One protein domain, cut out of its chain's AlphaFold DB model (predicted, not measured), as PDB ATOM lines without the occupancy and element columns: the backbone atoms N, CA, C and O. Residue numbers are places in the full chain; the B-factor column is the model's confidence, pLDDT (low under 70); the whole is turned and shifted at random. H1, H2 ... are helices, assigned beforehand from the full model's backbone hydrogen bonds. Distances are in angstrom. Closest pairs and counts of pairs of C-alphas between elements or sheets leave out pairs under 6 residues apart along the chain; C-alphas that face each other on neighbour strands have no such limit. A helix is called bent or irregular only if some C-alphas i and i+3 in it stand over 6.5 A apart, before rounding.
ATOM      1  N   GLU A   2      58.540 -21.947   6.851       57.22
ATOM      2  CA  GLU A   2      57.871 -22.664   5.747       57.22
ATOM      3  C   GLU A   2      57.348 -24.058   6.142       57.22
ATOM      4  O   GLU A   2      56.219 -24.418   5.809       57.22
ATOM      5  N   SER A   3      58.092 -24.806   6.965       59.50
ATOM      6  CA  SER A   3      57.672 -26.125   7.472       59.50
ATOM      7  C   SER A   3      56.380 -26.078   8.299       59.50
ATOM      8  O   SER A   3      55.548 -26.984   8.234       59.50
ATOM      9  N   THR A   4      56.158 -24.988   9.039       70.06
ATOM     10  CA  THR A   4      54.941 -24.779   9.836       70.06
ATOM     11  C   THR A   4      53.731 -24.394   8.987       70.06
ATOM     12  O   THR A   4      52.599 -24.651   9.397       70.06
ATOM     13  N   LEU A   5      53.954 -23.806   7.808       72.00
ATOM     14  CA  LEU A   5      52.890 -23.418   6.884       72.00
ATOM     15  C   LEU A   5      52.394 -24.639   6.099       72.00
ATOM     16  O   LEU A   5      51.190 -24.888   6.072       72.00
ATOM     17  N   HIS A   6      53.314 -25.480   5.612       75.19
ATOM     18  CA  HIS A   6      52.974 -26.761   4.984       75.19
ATOM     19  C   HIS A   6      52.234 -27.716   5.929       75.19
ATOM     20  O   HIS A   6      51.239 -28.332   5.551       75.19
ATOM     21  N   ALA A   7      52.643 -27.788   7.198       78.19
ATOM     22  CA  ALA A   7      51.949 -28.610   8.187       78.19
ATOM     23  C   ALA A   7      50.531 -28.100   8.523       78.19
ATOM     24  O   ALA A   7      49.702 -28.867   9.019       78.19
ATOM     25  N   ARG A   8      50.244 -26.809   8.300       79.44
ATOM     26  CA  ARG A   8      48.895 -26.239   8.449       79.44
ATOM     27  C   ARG A   8      48.045 -26.487   7.208       79.44
ATOM     28  O   ARG A   8      46.894 -26.881   7.363       79.44
ATOM     29  N   THR A   9      48.600 -26.331   6.005       81.62
ATOM     30  CA  THR A   9      47.876 -26.629   4.757       81.62
ATOM     31  C   THR A   9      47.499 -28.102   4.661       81.62
ATOM     32  O   THR A   9      46.370 -28.406   4.289       81.62
ATOM     33  N   GLN A  10      48.392 -29.008   5.076       84.06
ATOM     34  CA  GLN A  10      48.111 -30.446   5.082       84.06
ATOM     35  C   GLN A  10      46.928 -30.779   5.999       84.06
ATOM     36  O   GLN A  10      45.995 -31.452   5.586       84.06
ATOM     37  N   ARG A  11      46.892 -30.199   7.207       84.38
ATOM     38  CA  ARG A  11      45.786 -30.396   8.157       84.38
ATOM     39  C   ARG A  11      44.442 -29.880   7.643       84.38
ATOM     40  O   ARG A  11      43.415 -30.484   7.932       84.38
ATOM     41  N   VAL A  12      44.437 -28.778   6.893       86.12
ATOM     42  CA  VAL A  12      43.212 -28.249   6.268       86.12
ATOM     43  C   VAL A  12      42.737 -29.169   5.142       86.12
ATOM     44  O   VAL A  12      41.542 -29.439   5.048       86.12
ATOM     45  N   LEU A  13      43.655 -29.687   4.323       85.50
ATOM     46  CA  LEU A  13      43.337 -30.655   3.269       85.50
ATOM     47  C   LEU A  13      42.799 -31.967   3.846       85.50
ATOM     48  O   LEU A  13      41.771 -32.450   3.376       85.50
ATOM     49  N   ASP A  14      43.421 -32.485   4.904       85.62
ATOM     50  CA  ASP A  14      42.979 -33.703   5.587       85.62
ATOM     51  C   ASP A  14      41.587 -33.517   6.212       85.62
ATOM     52  O   ASP A  14      40.721 -34.383   6.079       85.62
ATOM     53  N   ALA A  15      41.324 -32.356   6.823       83.75
ATOM     54  CA  ALA A  15      40.004 -32.015   7.350       83.75
ATOM     55  C   ALA A  15      38.949 -31.895   6.237       83.75
ATOM     56  O   ALA A  15      37.827 -32.380   6.393       83.75
ATOM     57  N   ALA A  16      39.306 -31.303   5.093       81.31
ATOM     58  CA  ALA A  16      38.426 -31.221   3.931       81.31
ATOM     59  C   ALA A  16      38.139 -32.607   3.328       81.31
ATOM     60  O   ALA A  16      37.000 -32.891   2.957       81.31
ATOM     61  N   HIS A  17      39.136 -33.494   3.271       82.19
ATOM     62  CA  HIS A  17      38.974 -34.872   2.799       82.19
ATOM     63  C   HIS A  17      38.112 -35.704   3.750       82.19
ATOM     64  O   HIS A  17      37.234 -36.435   3.292       82.19
ATOM     65  N   ALA A  18      38.289 -35.550   5.064       79.62
ATOM     66  CA  ALA A  18      37.447 -36.203   6.062       79.62
ATOM     67  C   ALA A  18      35.991 -35.711   5.992       79.62
ATOM     68  O   ALA A  18      35.064 -36.520   6.036       79.62
ATOM     69  N   ALA A  19      35.779 -34.402   5.811       77.31
ATOM     70  CA  ALA A  19      34.450 -33.828   5.620       77.31
ATOM     71  C   ALA A  19      33.792 -34.330   4.325       77.31
ATOM     72  O   ALA A  19      32.627 -34.724   4.340       77.31
ATOM     73  N   TYR A  20      34.543 -34.386   3.220       79.12
ATOM     74  CA  TYR A  20      34.069 -34.954   1.959       79.12
ATOM     75  C   TYR A  20      33.694 -36.432   2.108       79.12
ATOM     76  O   TYR A  20      32.606 -36.825   1.696       79.12
ATOM     77  N   ALA A  21      34.546 -37.242   2.741       74.25
ATOM     78  CA  ALA A  21      34.279 -38.656   2.978       74.25
ATOM     79  C   ALA A  21      33.039 -38.867   3.860       74.25
ATOM     80  O   ALA A  21      32.218 -39.734   3.566       74.25
ATOM     81  N   TYR A  22      32.856 -38.035   4.891       77.38
ATOM     82  CA  TYR A  22      31.669 -38.067   5.741       77.38
ATOM     83  C   TYR A  22      30.402 -37.737   4.945       77.38
ATOM     84  O   TYR A  22      29.458 -38.528   4.948       77.38
ATOM     85  N   VAL A  23      30.401 -36.635   4.191       73.06
ATOM     86  CA  VAL A  23      29.263 -36.233   3.346       73.06
ATOM     87  C   VAL A  23      28.966 -37.294   2.290       73.06
ATOM     88  O   VAL A  23      27.815 -37.709   2.165       73.06
ATOM     89  N   ALA A  24      29.986 -37.806   1.601       68.12
ATOM     90  CA  ALA A  24      29.847 -38.869   0.612       68.12
ATOM     91  C   ALA A  24      29.294 -40.161   1.232       68.12
ATOM     92  O   ALA A  24      28.471 -40.821   0.609       68.12
ATOM     93  N   SER A  25      29.668 -40.497   2.472       72.12
ATOM     94  CA  SER A  25      29.174 -41.685   3.187       72.12
ATOM     95  C   SER A  25      27.729 -41.568   3.681       72.12
ATOM     96  O   SER A  25      27.112 -42.576   4.036       72.12
ATOM     97  N   THR A  26      27.147 -40.362   3.695       81.00
ATOM     98  CA  THR A  26      25.759 -40.213   4.131       81.00
ATOM     99  C   THR A  26      24.802 -40.880   3.145       81.00
ATOM    100  O   THR A  26      24.897 -40.746   1.920       81.00
ATOM    101  N   ARG A  27      23.809 -41.590   3.691       73.06
ATOM    102  CA  ARG A  27      22.713 -42.183   2.904       73.06
ATOM    103  C   ARG A  27      21.951 -41.129   2.099       73.06
ATOM    104  O   ARG A  27      21.421 -41.438   1.040       73.06
ATOM    105  N   LEU A  28      21.932 -39.894   2.596       78.50
ATOM    106  CA  LEU A  28      21.285 -38.758   1.961       78.50
ATOM    107  C   LEU A  28      22.027 -38.343   0.684       78.50
ATOM    108  O   LEU A  28      21.372 -38.187  -0.337       78.50
ATOM    109  N   TYR A  29      23.365 -38.294   0.687       79.94
ATOM    110  CA  TYR A  29      24.159 -38.061  -0.527       79.94
ATOM    111  C   TYR A  29      23.924 -39.144  -1.586       79.94
ATOM    112  O   TYR A  29      23.631 -38.826  -2.733       79.94
ATOM    113  N   HIS A  30      23.954 -40.423  -1.202       78.62
ATOM    114  CA  HIS A  30      23.675 -41.524  -2.130       78.62
ATOM    115  C   HIS A  30      22.247 -41.471  -2.688       78.62
ATOM    116  O   HIS A  30      22.043 -41.687  -3.882       78.62
ATOM    117  N   ALA A  31      21.258 -41.146  -1.852       79.44
ATOM    118  CA  ALA A  31      19.877 -40.963  -2.287       79.44
ATOM    119  C   ALA A  31      19.736 -39.777  -3.254       79.44
ATOM    120  O   ALA A  31      19.032 -39.890  -4.254       79.44
ATOM    121  N   LEU A  32      20.444 -38.672  -2.999       80.44
ATOM    122  CA  LEU A  32      20.446 -37.481  -3.847       80.44
ATOM    123  C   LEU A  32      21.155 -37.747  -5.182       80.44
ATOM    124  O   LEU A  32      20.632 -37.373  -6.223       80.44
ATOM    125  N   VAL A  33      22.273 -38.475  -5.184       80.62
ATOM    126  CA  VAL A  33      22.968 -38.912  -6.407       80.62
ATOM    127  C   VAL A  33      22.091 -39.856  -7.231       80.62
ATOM    128  O   VAL A  33      21.989 -39.684  -8.443       80.62
ATOM    129  N   LEU A  34      21.406 -40.815  -6.602       79.56
ATOM    130  CA  LEU A  34      20.462 -41.700  -7.293       79.56
ATOM    131  C   LEU A  34      19.251 -40.939  -7.845       79.56
ATOM    132  O   LEU A  34      18.782 -41.250  -8.939       79.56
ATOM    133  N   LEU A  35      18.754 -39.942  -7.113       81.38
ATOM    134  CA  LEU A  35      17.667 -39.073  -7.554       81.38
ATOM    135  C   LEU A  35      18.103 -38.199  -8.735       81.38
ATOM    136  O   LEU A  35      17.383 -38.140  -9.726       81.38
ATOM    137  N   VAL A  36      19.299 -37.609  -8.679       80.31
ATOM    138  CA  VAL A  36      19.899 -36.875  -9.800       80.31
ATOM    139  C   VAL A  36      20.038 -37.804 -10.998       80.31
ATOM    140  O   VAL A  36      19.440 -37.515 -12.020       80.31
ATOM    141  N   LEU A  37      20.675 -38.972 -10.866       75.44
ATOM    142  CA  LEU A  37      20.826 -39.947 -11.958       75.44
ATOM    143  C   LEU A  37      19.489 -40.384 -12.583       75.44
ATOM    144  O   LEU A  37      19.436 -40.639 -13.786       75.44
ATOM    145  N   ARG A  38      18.407 -40.455 -11.795       76.38
ATOM    146  CA  ARG A  38      17.051 -40.745 -12.295       76.38
ATOM    147  C   ARG A  38      16.390 -39.551 -12.982       76.38
ATOM    148  O   ARG A  38      15.622 -39.758 -13.917       76.38
ATOM    149  N   LEU A  39      16.666 -38.326 -12.536       78.31
ATOM    150  CA  LEU A  39      16.075 -37.096 -13.073       78.31
ATOM    151  C   LEU A  39      16.841 -36.532 -14.276       78.31
ATOM    152  O   LEU A  39      16.218 -35.931 -15.144       78.31
ATOM    153  N   THR A  40      18.149 -36.773 -14.397       74.56
ATOM    154  CA  THR A  40      18.980 -36.328 -15.530       74.56
ATOM    155  C   THR A  40      18.392 -36.674 -16.908       74.56
ATOM    156  O   THR A  40      18.340 -35.777 -17.753       74.56
ATOM    157  N   PRO A  41      17.900 -37.902 -17.187       71.00
ATOM    158  CA  PRO A  41      17.283 -38.195 -18.483       71.00
ATOM    159  C   PRO A  41      15.989 -37.401 -18.710       71.00
ATOM    160  O   PRO A  41      15.756 -36.935 -19.821       71.00
ATOM    161  N   ALA A  42      15.180 -37.181 -17.669       74.69
ATOM    162  CA  ALA A  42      13.964 -36.376 -17.768       74.69
ATOM    163  C   ALA A  42      14.287 -34.894 -18.028       74.69
ATOM    164  O   ALA A  42      13.680 -34.278 -18.901       74.69
ATOM    165  N   CYS A  43      15.291 -34.339 -17.344       74.44
ATOM    166  CA  CYS A  43      15.763 -32.972 -17.567       74.44
ATOM    167  C   CYS A  43      16.336 -32.778 -18.980       74.44
ATOM    168  O   CYS A  43      16.070 -31.751 -19.597       74.44
ATOM    169  N   HIS A  44      17.060 -33.764 -19.523       64.75
ATOM    170  CA  HIS A  44      17.550 -33.714 -20.905       64.75
ATOM    171  C   HIS A  44      16.424 -33.758 -21.942       64.75
ATOM    172  O   HIS A  44      16.487 -33.028 -22.929       64.75
ATOM    173  N   VAL A  45      15.384 -34.568 -21.716       68.75
ATOM    174  CA  VAL A  45      14.199 -34.608 -22.591       68.75
ATOM    175  C   VAL A  45      13.446 -33.278 -22.540       68.75
ATOM    176  O   VAL A  45      13.108 -32.732 -23.585       68.75
ATOM    177  N   ILE A  46      13.239 -32.714 -21.345       73.88
ATOM    178  CA  ILE A  46      12.572 -31.414 -21.164       73.88
ATOM    179  C   ILE A  46      13.366 -30.290 -21.837       73.88
ATOM    180  O   ILE A  46      12.785 -29.493 -22.572       73.88
ATOM    181  N   PHE A  47      14.686 -30.245 -21.628       70.81
ATOM    182  CA  PHE A  47      15.566 -29.262 -22.261       70.81
ATOM    183  C   PHE A  47      15.432 -29.308 -23.781       70.81
ATOM    184  O   PHE A  47      15.240 -28.278 -24.410       70.81
ATOM    185  N   ALA A  48      15.445 -30.501 -24.362       63.75
ATOM    186  CA  ALA A  48      15.413 -30.650 -25.801       63.75
ATOM    187  C   ALA A  48      14.052 -30.381 -26.454       63.75
ATOM    188  O   ALA A  48      14.006 -29.885 -27.579       63.75
ATOM    189  N   VAL A  49      12.954 -30.654 -25.741       71.62
ATOM    190  CA  VAL A  49      11.609 -30.212 -26.142       71.62
ATOM    191  C   VAL A  49      11.525 -28.683 -26.121       71.62
ATOM    192  O   VAL A  49      10.948 -28.094 -27.031       71.62
ATOM    193  N   LEU A  50      12.135 -28.031 -25.125       71.94
ATOM    194  CA  LEU A  50      12.175 -26.569 -25.012       71.94
ATOM    195  C   LEU A  50      13.080 -25.908 -26.061       71.94
ATOM    196  O   LEU A  50      12.747 -24.832 -26.551       71.94
ATOM    197  N   THR A  51      14.206 -26.528 -26.422       72.12
ATOM    198  CA  THR A  51      15.171 -25.969 -27.384       72.12
ATOM    199  C   THR A  51      14.927 -26.400 -28.828       72.12
ATOM    200  O   THR A  51      15.663 -25.972 -29.715       72.12
ATOM    201  N   GLY A  52      13.930 -27.255 -29.091       54.81
ATOM    202  CA  GLY A  52      13.640 -27.777 -30.432       54.81
ATOM    203  C   GLY A  52      14.770 -28.628 -31.022       54.81
ATOM    204  O   GLY A  52      14.812 -28.868 -32.226       54.81
TER     205      GLY A  52
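AT A GLANCE: This is residues 2 to 52 of the 581 residues of the protein "WW domain-containing protein" of Saprolegnia parasitica (strain CBS 223.65) (UniProt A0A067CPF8). Two long helices make a thin, wide-open V, meeting near their ends at a tight link, with nothing packed between them. H1 is one limb; H2 is the other and bends partway along, with arm H2a next to the corner and arm H2b beyond it. The printed part has 51 residues with two named helices, H1 then H2, and no named strand; the class is all helix. It is extended, with a radius of gyration of the C-alphas of 19.2 A and spans of 58 by 27 by 8 A.

HOW THE PARTS SIT: Start with H1, residues 2 to 25, where 19 of 20 O i to N i+4 pairs are within hydrogen-bond range. Pass Thr 26, the tight link, to H2, residues 27 to 51, assigned as one helix by its hydrogen bonds but bent: C-alphas 38 and 41 are 6.7 A apart. Its arms are H2a, residues 27 to 38, and H2b, residues 41 to 51, at a steep tilt of 44 degrees; in both, every such pair is within range. H1 and H2a are close but not clearly touching; their closest C-alphas, of Val 23 and Tyr 29, are 6.7 A apart. They run the same way at a steep tilt of 69 degrees, only just short of about perpendicular. H1 and H2b are apart.

IN THESE COORDINATES: Find C-alpha 2 at (57.871, -22.664, 5.747); from there H1 runs 34.5 A to C-alpha 25 at (29.174, -41.685, 3.187). H2a measures 16.3 A and H2b 15.3 A, ending at C-alpha 51 at (15.171, -25.969, -27.384).

THE WHOLE: Look at Ser 3 and Gly 52 for the two C-alphas farthest apart, 58.1 A. The printed part has no cut. Its mean pLDDT is 75.6, with residues 2 to 3, 24, 44 to 45, 48 and 52 under 70.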